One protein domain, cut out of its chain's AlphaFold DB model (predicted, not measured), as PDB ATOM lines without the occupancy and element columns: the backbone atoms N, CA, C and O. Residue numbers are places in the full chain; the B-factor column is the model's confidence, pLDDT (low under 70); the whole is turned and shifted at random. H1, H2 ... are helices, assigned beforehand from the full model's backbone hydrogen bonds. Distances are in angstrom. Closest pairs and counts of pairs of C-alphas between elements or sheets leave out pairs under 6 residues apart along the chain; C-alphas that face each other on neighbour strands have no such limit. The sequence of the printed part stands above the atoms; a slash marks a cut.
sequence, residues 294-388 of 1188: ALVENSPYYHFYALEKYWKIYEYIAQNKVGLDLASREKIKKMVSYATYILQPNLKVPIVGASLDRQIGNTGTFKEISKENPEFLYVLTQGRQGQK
ATOM      1  N   ALA A 294      -6.085  31.021 -41.940       94.50
ATOM      2  CA  ALA A 294      -6.664  31.193 -40.605       94.50
ATOM      3  C   ALA A 294      -6.695  29.871 -39.817       94.50
ATOM      4  O   ALA A 294      -6.425  28.791 -40.343       94.50
ATOM      5  N   LEU A 295      -7.017  29.972 -38.527       92.69
ATOM      6  CA  LEU A 295      -7.276  28.802 -37.691       92.69
ATOM      7  C   LEU A 295      -8.758  28.418 -37.822       92.69
ATOM      8  O   LEU A 295      -9.619  29.296 -37.773       92.69
ATOM      9  N   VAL A 296      -9.053  27.119 -37.925       90.19
ATOM     10  CA  VAL A 296     -10.414  26.573 -38.124       90.19
ATOM     11  C   VAL A 296     -11.418  26.988 -37.033       90.19
ATOM     12  O   VAL A 296     -12.627  26.976 -37.242       90.19
ATOM     13  N   GLU A 297     -10.912  27.392 -35.867       86.31
ATOM     14  CA  GLU A 297     -11.681  27.814 -34.693       86.31
ATOM     15  C   GLU A 297     -12.430  29.153 -34.869       86.31
ATOM     16  O   GLU A 297     -13.218  29.507 -34.002       86.31
ATOM     17  N   ASN A 298     -12.192  29.915 -35.950       85.19
ATOM     18  CA  ASN A 298     -12.725  31.273 -36.214       85.19
ATOM     19  C   ASN A 298     -12.381  32.360 -35.176       85.19
ATOM     20  O   ASN A 298     -12.726  33.520 -35.386       85.19
ATOM     21  N   SER A 299     -11.646  32.025 -34.114       92.31
ATOM     22  CA  SER A 299     -11.174  32.965 -33.095       92.31
ATOM     23  C   SER A 299      -9.798  33.557 -33.441       92.31
ATOM     24  O   SER A 299      -8.790  32.832 -33.456       92.31
ATOM     25  N   PRO A 300      -9.689  34.884 -33.646       94.88
ATOM     26  CA  PRO A 300      -8.405  35.569 -33.754       94.88
ATOM     27  C   PRO A 300      -7.504  35.376 -32.523       94.88
ATOM     28  O   PRO A 300      -6.284  35.284 -32.679       94.88
ATOM     29  N   TYR A 301      -8.060  35.248 -31.310       94.56
ATOM     30  CA  TYR A 301      -7.272  34.976 -30.099       94.56
ATOM     31  C   TYR A 301      -6.526  33.639 -30.194       94.56
ATOM     32  O   TYR A 301      -5.295  33.598 -30.035       94.56
ATOM     33  N   TYR A 302      -7.247  32.562 -30.526       91.31
ATOM     34  CA  TYR A 302      -6.646  31.241 -30.699       91.31
ATOM     35  C   TYR A 302      -5.742  31.175 -31.932       91.31
ATOM     36  O   TYR A 302      -4.689  30.538 -31.866       91.31
ATOM     37  N   HIS A 303      -6.043  31.915 -33.007       95.00
ATOM     38  CA  HIS A 303      -5.135  32.036 -34.150       95.00
ATOM     39  C   HIS A 303      -3.747  32.556 -33.735       95.00
ATOM     40  O   HIS A 303      -2.738  31.922 -34.047       95.00
ATOM     41  N   PHE A 304      -3.664  33.667 -32.989       96.12
ATOM     42  CA  PHE A 304      -2.372  34.187 -32.517       96.12
ATOM     43  C   PHE A 304      -1.682  33.253 -31.509       96.12
ATOM     44  O   PHE A 304      -0.454  33.214 -31.453       96.12
ATOM     45  N   TYR A 305      -2.441  32.496 -30.713       91.38
ATOM     46  CA  TYR A 305      -1.904  31.478 -29.801       91.38
ATOM     47  C   TYR A 305      -1.295  30.278 -30.553       91.38
ATOM     48  O   TYR A 305      -0.177  29.856 -30.250       91.38
ATOM     49  N   ALA A 306      -1.987  29.765 -31.574       92.25
ATOM     50  CA  ALA A 306      -1.514  28.670 -32.415       92.25
ATOM     51  C   ALA A 306      -0.326  29.091 -33.298       92.25
ATOM     52  O   ALA A 306       0.669  28.370 -33.362       92.25
ATOM     53  N   LEU A 307      -0.386  30.277 -33.920       95.31
ATOM     54  CA  LEU A 307       0.702  30.832 -34.735       95.31
ATOM     55  C   LEU A 307       2.014  30.928 -33.943       95.31
ATOM     56  O   LEU A 307       3.065  30.535 -34.443       95.31
ATOM     57  N   GLU A 308       1.959  31.402 -32.697       93.88
ATOM     58  CA  GLU A 308       3.129  31.473 -31.821       93.88
ATOM     59  C   GLU A 308       3.749  30.088 -31.556       93.88
ATOM     60  O   GLU A 308       4.970  29.936 -31.647       93.88
ATOM     61  N   LYS A 309       2.930  29.058 -31.296       91.88
ATOM     62  CA  LYS A 309       3.421  27.681 -31.122       91.88
ATOM     63  C   LYS A 309       4.034  27.124 -32.408       91.88
ATOM     64  O   LYS A 309       5.149  26.605 -32.372       91.88
ATOM     65  N   TYR A 310       3.333  27.240 -33.537       93.56
ATOM     66  CA  TYR A 310       3.810  26.713 -34.817       93.56
ATOM     67  C   TYR A 310       5.079  27.408 -35.303       93.56
ATOM     68  O   TYR A 310       5.962  26.729 -35.825       93.56
ATOM     69  N   TRP A 311       5.213  28.721 -35.099       94.06
ATOM     70  CA  TRP A 311       6.434  29.437 -35.467       94.06
ATOM     71  C   TRP A 311       7.641  28.953 -34.660       94.06
ATOM     72  O   TRP A 311       8.678  28.635 -35.231       94.06
ATOM     73  N   LYS A 312       7.477  28.783 -33.344       93.00
ATOM     74  CA  LYS A 312       8.523  28.232 -32.473       93.00
ATOM     75  C   LYS A 312       8.940  26.814 -32.856       93.00
ATOM     76  O   LYS A 312      10.129  26.507 -32.909       93.00
ATOM     77  N   ILE A 313       7.976  25.961 -33.203       92.88
ATOM     78  CA  ILE A 313       8.242  24.618 -33.736       92.88
ATOM     79  C   ILE A 313       8.978  24.699 -35.086       92.88
ATOM     80  O   ILE A 313       9.932  23.956 -35.306       92.88
ATOM     81  N   TYR A 314       8.585  25.615 -35.975       91.31
ATOM     82  CA  TYR A 314       9.235  25.844 -37.269       91.31
ATOM     83  C   TYR A 314      10.699  26.289 -37.123       91.31
ATOM     84  O   TYR A 314      11.585  25.696 -37.747       91.31
ATOM     85  N   GLU A 315      10.971  27.266 -36.254       90.88
ATOM     86  CA  GLU A 315      12.326  27.727 -35.933       90.88
ATOM     87  C   GLU A 315      13.170  26.598 -35.337       90.88
ATOM     88  O   GLU A 315      14.288  26.354 -35.791       90.88
ATOM     89  N   TYR A 316      12.611  25.854 -34.380       92.75
ATOM     90  CA  TYR A 316      13.272  24.716 -33.750       92.75
ATOM     91  C   TYR A 316      13.670  23.627 -34.759       92.75
ATOM     92  O   TYR A 316      14.807  23.143 -34.755       92.75
ATOM     93  N   ILE A 317      12.746  23.265 -35.656       91.69
ATOM     94  CA  ILE A 317      12.967  22.307 -36.746       91.69
ATOM     95  C   ILE A 317      14.085  22.795 -37.673       91.69
ATOM     96  O   ILE A 317      14.985  22.021 -38.009       91.69
ATOM     97  N   ALA A 318      14.059  24.075 -38.062       88.12
ATOM     98  CA  ALA A 318      15.060  24.668 -38.944       88.12
ATOM     99  C   ALA A 318      16.461  24.682 -38.305       88.12
ATOM    100  O   ALA A 318      17.430  24.257 -38.939       88.12
ATOM    101  N   GLN A 319      16.565  25.097 -37.039       89.94
ATOM    102  CA  GLN A 319      17.819  25.124 -36.275       89.94
ATOM    103  C   GLN A 319      18.420  23.720 -36.093       89.94
ATOM    104  O   GLN A 319      19.634  23.540 -36.220       89.94
ATOM    105  N   ASN A 320      17.577  22.711 -35.855       89.69
ATOM    106  CA  ASN A 320      18.002  21.329 -35.616       89.69
ATOM    107  C   ASN A 320      18.067  20.453 -36.875       89.69
ATOM    108  O   ASN A 320      18.362  19.264 -36.772       89.69
ATOM    109  N   LYS A 321      17.854  21.032 -38.067       87.69
ATOM    110  CA  LYS A 321      17.867  20.332 -39.366       87.69
ATOM    111  C   LYS A 321      16.888  19.150 -39.436       87.69
ATOM    112  O   LYS A 321      17.139  18.172 -40.141       87.69
ATOM    113  N   VAL A 322      15.768  19.246 -38.724       88.38
ATOM    114  CA  VAL A 322      14.681  18.265 -38.804       88.38
ATOM    115  C   VAL A 322      13.893  18.501 -40.098       88.38
ATOM    116  O   VAL A 322      13.776  19.626 -40.588       88.38
ATOM    117  N   GLY A 323      13.367  17.430 -40.692       80.81
ATOM    118  CA  GLY A 323      12.533  17.530 -41.885       80.81
ATOM    119  C   GLY A 323      11.153  18.107 -41.564       80.81
ATOM    120  O   GLY A 323      10.433  17.565 -40.733       80.81
ATOM    121  N   LEU A 324      10.761  19.158 -42.276       85.19
ATOM    122  CA  LEU A 324       9.371  19.601 -42.400       85.19
ATOM    123  C   LEU A 324       9.150  19.955 -43.864       85.19
ATOM    124  O   LEU A 324       9.979  20.670 -44.445       85.19
ATOM    125  N   ASP A 325       8.087  19.415 -44.452       86.50
ATOM    126  CA  ASP A 325       7.786  19.538 -45.874       86.50
ATOM    127  C   ASP A 325       7.450  20.984 -46.275       86.50
ATOM    128  O   ASP A 325       7.179  21.843 -45.435       86.50
ATOM    129  N   LEU A 326       7.501  21.272 -47.576       86.12
ATOM    130  CA  LEU A 326       7.297  22.632 -48.075       86.12
ATOM    131  C   LEU A 326       5.861  23.137 -47.861       86.12
ATOM    132  O   LEU A 326       5.696  24.320 -47.578       86.12
ATOM    133  N   ALA A 327       4.840  22.276 -47.939       88.25
ATOM    134  CA  ALA A 327       3.448  22.696 -47.781       88.25
ATOM    135  C   ALA A 327       3.163  23.141 -46.339       88.25
ATOM    136  O   ALA A 327       2.623  24.228 -46.135       88.25
ATOM    137  N   SER A 328       3.638  22.382 -45.345       91.12
ATOM    138  CA  SER A 328       3.593  22.771 -43.927       91.12
ATOM    139  C   SER A 328       4.236  24.143 -43.674       91.12
ATOM    140  O   SER A 328       3.680  24.974 -42.955       91.12
ATOM    141  N   ARG A 329       5.391  24.427 -44.298       90.06
ATOM    142  CA  ARG A 329       6.076  25.730 -44.165       90.06
ATOM    143  C   ARG A 329       5.273  26.873 -44.782       90.06
ATOM    144  O   ARG A 329       5.193  27.949 -44.191       90.06
ATOM    145  N   GLU A 330       4.681  26.656 -45.954       91.62
ATOM    146  CA  GLU A 330       3.842  27.670 -46.594       91.62
ATOM    147  C   GLU A 330       2.530  27.897 -45.826       91.62
ATOM    148  O   GLU A 330       2.118  29.048 -45.705       91.62
ATOM    149  N   LYS A 331       1.923  26.872 -45.204       94.06
ATOM    150  CA  LYS A 331       0.764  27.059 -44.304       94.06
ATOM    151  C   LYS A 331       1.086  27.979 -43.126       94.06
ATOM    152  O   LYS A 331       0.348  28.934 -42.896       94.06
ATOM    153  N   ILE A 332       2.228  27.798 -42.458       94.56
ATOM    154  CA  ILE A 332       2.663  28.704 -41.377       94.56
ATOM    155  C   ILE A 332       2.839  30.146 -41.894       94.56
ATOM    156  O   ILE A 332       2.415  31.097 -41.239       94.56
ATOM    157  N   LYS A 333       3.378  30.351 -43.104       94.25
ATOM    158  CA  LYS A 333       3.450  31.695 -43.715       94.25
ATOM    159  C   LYS A 333       2.072  32.273 -44.055       94.25
ATOM    160  O   LYS A 333       1.875  33.479 -43.888       94.25
ATOM    161  N   LYS A 334       1.114  31.448 -44.501       96.06
ATOM    162  CA  LYS A 334      -0.285  31.868 -44.701       96.06
ATOM    163  C   LYS A 334      -0.918  32.309 -43.375       96.06
ATOM    164  O   LYS A 334      -1.567  33.351 -43.370       96.06
ATOM    165  N   MET A 335      -0.638  31.632 -42.253       97.62
ATOM    166  CA  MET A 335      -1.061  32.097 -40.920       97.62
ATOM    167  C   MET A 335      -0.548  33.508 -40.619       97.62
ATOM    168  O   MET A 335      -1.329  34.382 -40.259       97.62
ATOM    169  N   VAL A 336       0.737  33.786 -40.869       97.62
ATOM    170  CA  VAL A 336       1.281  35.151 -40.722       97.62
ATOM    171  C   VAL A 336       0.567  36.147 -41.652       97.62
ATOM    172  O   VAL A 336       0.349  37.299 -41.274       97.62
ATOM    173  N   SER A 337       0.150  35.728 -42.852       95.88
ATOM    174  CA  SER A 337      -0.652  36.569 -43.752       95.88
ATOM    175  C   SER A 337      -2.048  36.863 -43.192       95.88
ATOM    176  O   SER A 337      -2.472  38.010 -43.257       95.88
ATOM    177  N   TYR A 338      -2.763  35.894 -42.612       97.75
ATOM    178  CA  TYR A 338      -4.032  36.155 -41.913       97.75
ATOM    179  C   TYR A 338      -3.828  37.085 -40.704       97.75
ATOM    180  O   TYR A 338      -4.443  38.152 -40.645       97.75
ATOM    181  N   ALA A 339      -2.861  36.771 -39.833       97.88
ATOM    182  CA  ALA A 339      -2.463  37.587 -38.683       97.88
ATOM    183  C   ALA A 339      -2.140  39.054 -39.043       97.88
ATOM    184  O   ALA A 339      -2.425  39.966 -38.268       97.88
ATOM    185  N   THR A 340      -1.570  39.295 -40.228       97.69
ATOM    186  CA  THR A 340      -1.259  40.644 -40.733       97.69
ATOM    187  C   THR A 340      -2.517  41.476 -40.998       97.69
ATOM    188  O   THR A 340      -2.516  42.672 -40.718       97.69
ATOM    189  N   TYR A 341      -3.592  40.876 -41.519       97.75
ATOM    190  CA  TYR A 341      -4.809  41.615 -41.879       97.75
ATOM    191  C   TYR A 341      -5.805  41.691 -40.718       97.75
ATOM    192  O   TYR A 341      -6.374  42.760 -40.498       97.75
ATOM    193  N   ILE A 342      -5.990  40.603 -39.960       97.44
ATOM    194  CA  ILE A 342      -6.984  40.527 -38.876       97.44
ATOM    195  C   ILE A 342      -6.675  41.472 -37.707       97.44
ATOM    196  O   ILE A 342      -7.599  41.982 -37.078       97.44
ATOM    197  N   LEU A 343      -5.396  41.752 -37.426       97.38
ATOM    198  CA  LEU A 343      -5.010  42.576 -36.281       97.38
ATOM    199  C   LEU A 343      -5.564  44.006 -36.394       97.38
ATOM    200  O   LEU A 343      -5.431  44.674 -37.432       97.38
ATOM    201  N   GLN A 344      -6.150  44.495 -35.300       97.25
ATOM    202  CA  GLN A 344      -6.715  45.835 -35.271       97.25
ATOM    203  C   GLN A 344      -5.628  46.911 -35.416       97.25
ATOM    204  O   GLN A 344      -4.467  46.703 -35.043       97.25
ATOM    205  N   PRO A 345      -5.971  48.107 -35.923       96.50
ATOM    206  CA  PRO A 345      -5.017  49.200 -36.078       96.50
ATOM    207  C   PRO A 345      -4.301  49.647 -34.780       96.50
ATOM    208  O   PRO A 345      -3.180  50.161 -34.828       96.50
ATOM    209  N   ASN A 346      -4.886  49.414 -33.601       95.50
ATOM    210  CA  ASN A 346      -4.257  49.625 -32.283       95.50
ATOM    211  C   ASN A 346      -3.347  48.456 -31.808       95.50
ATOM    212  O   ASN A 346      -2.773  48.533 -30.719       95.50
ATOM    213  N   LEU A 347      -3.177  47.415 -32.632       96.88
ATOM    214  CA  LEU A 347      -2.510  46.135 -32.352       96.88
ATOM    215  C   LEU A 347      -3.233  45.200 -31.371       96.88
ATOM    216  O   LEU A 347      -2.616  44.254 -30.875       96.88
ATOM    217  N   LYS A 348      -4.516  45.432 -31.083       96.69
ATOM    218  CA  LYS A 348      -5.344  44.444 -30.389       96.69
ATOM    219  C   LYS A 348      -5.804  43.346 -31.344       96.69
ATOM    220  O   LYS A 348      -6.019  43.566 -32.537       96.69
ATOM    221  N   VAL A 349      -5.948  42.152 -30.794       96.88
ATOM    222  CA  VAL A 349      -6.734  41.076 -31.385       96.88
ATOM    223  C   VAL A 349      -8.204  41.517 -31.338       96.88
ATOM    224  O   VAL A 349      -8.663  41.922 -30.269       96.88
ATOM    225  N   PRO A 350      -8.938  41.509 -32.463       95.44
ATOM    226  CA  PRO A 350     -10.357  41.841 -32.450       95.44
ATOM    227  C   PRO A 350     -11.145  40.757 -31.706       95.44
ATOM    228  O   PRO A 350     -10.868  39.567 -31.860       95.44
ATOM    229  N   ILE A 351     -12.148  41.172 -30.935       94.31
ATOM    230  CA  ILE A 351     -13.107  40.251 -30.319       94.31
ATOM    231  C   ILE A 351     -14.061  39.782 -31.426       94.31
ATOM    232  O   ILE A 351     -14.881  40.566 -31.904       94.31
ATOM    233  N   VAL A 352     -13.852  38.552 -31.896       91.31
ATOM    234  CA  VAL A 352     -14.641  37.829 -32.909       91.31
ATOM    235  C   VAL A 352     -14.616  36.350 -32.524       91.31
ATOM    236  O   VAL A 352     -13.541  35.832 -32.188       91.31
ATOM    237  N   GLY A 353     -15.776  35.692 -32.547       88.31
ATOM    238  CA  GLY A 353     -15.945  34.360 -31.972       88.31
ATOM    239  C   GLY A 353     -15.512  34.304 -30.498       88.31
ATOM    240  O   GLY A 353     -15.380  35.333 -29.819       88.31
ATOM    241  N   ALA A 354     -15.109  33.113 -30.051       88.38
ATOM    242  CA  ALA A 354     -14.489  32.899 -28.745       88.38
ATOM    243  C   ALA A 354     -13.084  33.543 -28.639       88.38
ATOM    244  O   ALA A 354     -12.047  32.870 -28.674       88.38
ATOM    245  N   SER A 355     -13.035  34.869 -28.518       93.12
ATOM    246  CA  SER A 355     -11.826  35.681 -28.356       93.12
ATOM    247  C   SER A 355     -11.817  36.463 -27.043       93.12
ATOM    248  O   SER A 355     -12.859  36.848 -26.517       93.12
ATOM    249  N   LEU A 356     -10.605  36.725 -26.549       92.88
ATOM    250  CA  LEU A 356     -10.309  37.539 -25.367       92.88
ATOM    251  C   LEU A 356      -9.414  38.722 -25.763       92.88
ATOM    252  O   LEU A 356      -8.732  38.676 -26.795       92.88
ATOM    253  N   ASP A 357      -9.381  39.771 -24.939       92.31
ATOM    254  CA  ASP A 357      -8.533  40.935 -25.196       92.31
ATOM    255  C   ASP A 357      -7.049  40.564 -25.092       92.31
ATOM    256  O   ASP A 357      -6.545  40.107 -24.068       92.31
ATOM    257  N   ARG A 358      -6.330  40.762 -26.196       94.50
ATOM    258  CA  ARG A 358      -4.898  40.483 -26.304       94.50
ATOM    259  C   ARG A 358      -4.267  41.534 -27.200       94.50
ATOM    260  O   ARG A 358      -4.770  41.811 -28.284       94.50
ATOM    261  N   GLN A 359      -3.127  42.089 -26.794       95.38
ATOM    262  CA  GLN A 359      -2.343  42.990 -27.641       95.38
ATOM    263  C   GLN A 359      -1.117  42.266 -28.211       95.38
ATOM    264  O   GLN A 359      -0.387  41.596 -27.481       95.38
ATOM    265  N   ILE A 360      -0.871  42.411 -29.515       96.44
ATOM    266  CA  ILE A 360       0.251  41.771 -30.213       96.44
ATOM    267  C   ILE A 360       1.349  42.809 -30.468       96.44
ATOM    268  O   ILE A 360       1.239  43.680 -31.332       96.44
ATOM    269  N   GLY A 361       2.423  42.735 -29.683       92.19
ATOM    270  CA  GLY A 361       3.591  43.609 -29.809       92.19
ATOM    271  C   GLY A 361       4.669  43.062 -30.750       92.19
ATOM    272  O   GLY A 361       4.747  41.864 -31.011       92.19
ATOM    273  N   ASN A 362       5.581  43.933 -31.199       94.81
ATOM    274  CA  ASN A 362       6.831  43.526 -31.861       94.81
ATOM    275  C   ASN A 362       7.862  43.014 -30.825       94.81
ATOM    276  O   ASN A 362       8.915  43.618 -30.596       94.81
ATOM    277  N   THR A 363       7.503  41.930 -30.137       92.69
ATOM    278  CA  THR A 363       8.212  41.330 -28.996       92.69
ATOM    279  C   THR A 363       8.072  39.808 -29.017       92.69
ATOM    280  O   THR A 363       7.108  39.291 -29.578       92.69
ATOM    281  N   GLY A 364       9.013  39.091 -28.390       90.62
ATOM    282  CA  GLY A 364       9.003  37.623 -28.345       90.62
ATOM    283  C   GLY A 364       8.899  36.999 -29.740       90.62
ATOM    284  O   GLY A 364       9.469  37.518 -30.699       90.62
ATOM    285  N   THR A 365       8.106  35.936 -29.863       92.25
ATOM    286  CA  THR A 365       7.874  35.192 -31.113       92.25
ATOM    287  C   THR A 365       7.453  36.084 -32.282       92.25
ATOM    288  O   THR A 365       7.968  35.950 -33.387       92.25
ATOM    289  N   PHE A 366       6.568  37.057 -32.049       96.00
ATOM    290  CA  PHE A 366       6.067  37.945 -33.105       96.00
ATOM    291  C   PHE A 366       7.144  38.874 -33.673       96.00
ATOM    292  O   PHE A 366       7.084  39.239 -34.849       96.00
ATOM    293  N   LYS A 367       8.177  39.195 -32.884       95.12
ATOM    294  CA  LYS A 367       9.363  39.895 -33.386       95.12
ATOM    295  C   LYS A 367      10.167  39.026 -34.342       95.12
ATOM    296  O   LYS A 367      10.610  39.535 -35.368       95.12
ATOM    297  N   GLU A 368      10.336  37.748 -34.032       94.00
ATOM    298  CA  GLU A 368      11.068  36.810 -34.884       94.00
ATOM    299  C   GLU A 368      10.304  36.548 -36.192       94.00
ATOM    300  O   GLU A 368      10.865  36.787 -37.262       94.00
ATOM    301  N   ILE A 369       8.987  36.286 -36.121       95.75
ATOM    302  CA  ILE A 369       8.075  36.245 -37.287       95.75
ATOM    303  C   ILE A 369       8.263  37.486 -38.181       95.75
ATOM    304  O   ILE A 369       8.377  37.389 -39.406       95.75
ATOM    305  N   SER A 370       8.322  38.679 -37.579       96.12
ATOM    306  CA  SER A 370       8.443  39.940 -38.321       96.12
ATOM    307  C   SER A 370       9.778  40.120 -39.064       96.12
ATOM    308  O   SER A 370       9.845  40.904 -40.010       96.12
ATOM    309  N   LYS A 371      10.845  39.395 -38.693       93.62
ATOM    310  CA  LYS A 371      12.125  39.442 -39.429       93.62
ATOM    311  C   LYS A 371      12.007  38.799 -40.807       93.62
ATOM    312  O   LYS A 371      12.639  39.274 -41.747       93.62
ATOM    313  N   GLU A 372      11.203  37.745 -40.915       92.12
ATOM    314  CA  GLU A 372      10.974  37.012 -42.162       92.12
ATOM    315  C   GLU A 372       9.743  37.507 -42.934       92.12
ATOM    316  O   GLU A 372       9.646  37.282 -44.140       92.12
ATOM    317  N   ASN A 373       8.826  38.229 -42.276       96.19
ATOM    318  CA  ASN A 373       7.628  38.783 -42.903       96.19
ATOM    319  C   ASN A 373       7.574  40.329 -42.831       96.19
ATOM    320  O   ASN A 373       7.095  40.898 -41.844       96.19
ATOM    321  N   PRO A 374       8.013  41.034 -43.897       96.69
ATOM    322  CA  PRO A 374       7.990  42.494 -43.964       96.69
ATOM    323  C   PRO A 374       6.601  43.136 -43.848       96.69
ATOM    324  O   PRO A 374       6.522  44.258 -43.351       96.69
ATOM    325  N   GLU A 375       5.523  42.474 -44.285       97.81
ATOM    326  CA  GLU A 375       4.156  43.009 -44.151       97.81
ATOM    327  C   GLU A 375       3.685  42.949 -42.692       97.81
ATOM    328  O   GLU A 375       3.200  43.943 -42.148       97.81
ATOM    329  N   PHE A 376       3.950  41.839 -42.002       97.88
ATOM    330  CA  PHE A 376       3.672  41.717 -40.571       97.88
ATOM    331  C   PHE A 376       4.522  42.688 -39.737       97.88
ATOM    332  O   PHE A 376       4.005  43.339 -38.829       97.88
ATOM    333  N   LEU A 377       5.799  42.892 -40.090       98.00
ATOM    334  CA  LEU A 377       6.646  43.927 -39.478       98.00
ATOM    335  C   LEU A 377       6.063  45.333 -39.645       98.00
ATOM    336  O   LEU A 377       6.149  46.149 -38.723       98.00
ATOM    337  N   TYR A 378       5.461  45.628 -40.797       98.06
ATOM    338  CA  TYR A 378       4.765  46.892 -41.008       98.06
ATOM    339  C   TYR A 378       3.582  47.027 -40.062       98.06
ATOM    340  O   TYR A 378       3.480  48.040 -39.374       98.06
ATOM    341  N   VAL A 379       2.750  45.996 -39.936       97.75
ATOM    342  CA  VAL A 379       1.602  46.013 -39.024       97.75
ATOM    343  C   VAL A 379       2.042  46.149 -37.565       97.75
ATOM    344  O   VAL A 379       1.686  47.141 -36.935       97.75
ATOM    345  N   LEU A 380       2.919  45.280 -37.049       97.56
ATOM    346  CA  LEU A 380       3.389  45.336 -35.652       97.56
ATOM    347  C   LEU A 380       4.159  46.615 -35.294       97.56
ATOM    348  O   LEU A 380       4.255  46.994 -34.125       97.56
ATOM    349  N   THR A 381       4.741  47.303 -36.279       95.94
ATOM    350  CA  THR A 381       5.375  48.611 -36.057       95.94
ATOM    351  C   THR A 381       4.451  49.790 -36.353       95.94
ATOM    352  O   THR A 381       4.882  50.935 -36.179       95.94
ATOM    353  N   GLN A 382       3.191  49.539 -36.721       96.19
ATOM    354  CA  GLN A 382       2.188  50.520 -37.137       96.19
ATOM    355  C   GLN A 382       2.710  51.400 -38.292       96.19
ATOM    356  O   GLN A 382       2.695  52.623 -38.238       96.19
ATOM    357  N   GLY A 383       3.276  50.774 -39.323       95.56
ATOM    358  CA  GLY A 383       3.795  51.395 -40.543       95.56
ATOM    359  C   GLY A 383       5.186  52.034 -40.454       95.56
ATOM    360  O   GLY A 383       5.627  52.671 -41.416       95.56
ATOM    361  N   ARG A 384       5.893  51.893 -39.322       94.38
ATOM    362  CA  ARG A 384       7.222  52.510 -39.111       94.38
ATOM    363  C   ARG A 384       8.378  51.744 -39.762       94.38
ATOM    364  O   ARG A 384       9.386  52.365 -40.091       94.38
ATOM    365  N   GLN A 385       8.267  50.427 -39.916       94.75
ATOM    366  CA  GLN A 385       9.264  49.549 -40.549       94.75
ATOM    367  C   GLN A 385       8.563  48.558 -41.489       94.75
ATOM    368  O   GLN A 385       7.349  48.625 -41.642       94.75
ATOM    369  N   GLY A 386       9.306  47.658 -42.136       96.12
ATOM    370  CA  GLY A 386       8.723  46.662 -43.039       96.12
ATOM    371  C   GLY A 386       8.137  47.247 -44.331       96.12
ATOM    372  O   GLY A 386       8.451  48.369 -44.738       96.12
ATOM    373  N   GLN A 387       7.288  46.459 -44.985       96.94
ATOM    374  CA  GLN A 387       6.643  46.756 -46.261       96.94
ATOM    375  C   GLN A 387       5.138  46.946 -46.047       96.94
ATOM    376  O   GLN A 387       4.508  46.128 -45.392       96.94
ATOM    377  N   LYS A 388       4.546  48.004 -46.611       96.50
ATOM    378  CA  LYS A 388       3.087  48.193 -46.561       96.50
ATOM    379  C   LYS A 388       2.396  46.969 -47.203       96.50
ATOM    380  O   LYS A 388       2.796  46.638 -48.322       96.50
TER     381      LYS A 388
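What this domain is: This is residues 294 to 388 of the 1188 residues of the protein "NodB homology domain-containing protein" of Candidatus Amesbacteria bacterium RIFOXYB1_FULL_44_23 (UniProt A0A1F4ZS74). Two long helices, H1 and H2, form a hairpin, and a short corner of two helices packs on it, H3 on H1 and H4 on H2. Residues 316 to 321, at the hairpin's turn, stick out. The printed part has 95 residues, is all helix with no named strand, runs H1, H2, H3, H4, and is compact: radius of gyration of the C-alphas 13.1 A, spans 37 by 31 by 20 A.

How they stand to each other: H1, residues 300 to 319, touches H2, residues 326 to 342, opposite ways at 37 degrees, only just steep; their closest C-alphas, Leu 307 and Met 335, are 6.6 A apart. H3, residues 364 to 372, touches H1 residues 308 to 312 alone, closest C-alphas Thr 365 and Glu 308, 6.1 A. H4, residues 374 to 380, touches H2 residues 336 to 340 alone, closest C-alphas Phe 376 and Thr 340, 5.0 A. H3 and H4 touch only at the corner, closest C-alphas Ser 370 and Leu 377, 4.5 A. Every O i to N i+4 pair is within hydrogen-bond range in H1 and H4, 12 of 13 in H2, 4 of 5 in H3.

Where its parts are: H1 begins at C-alpha 300 (-8.405, 35.569, -33.754) and is 28.3 A long, H2 24.7 A; H4 ends at C-alpha 380 (3.389, 45.336, -35.652).

The domain as a whole: The printed part has no cut; H2 to H3 is a long link, and no printed residue is under 70 in pLDDT.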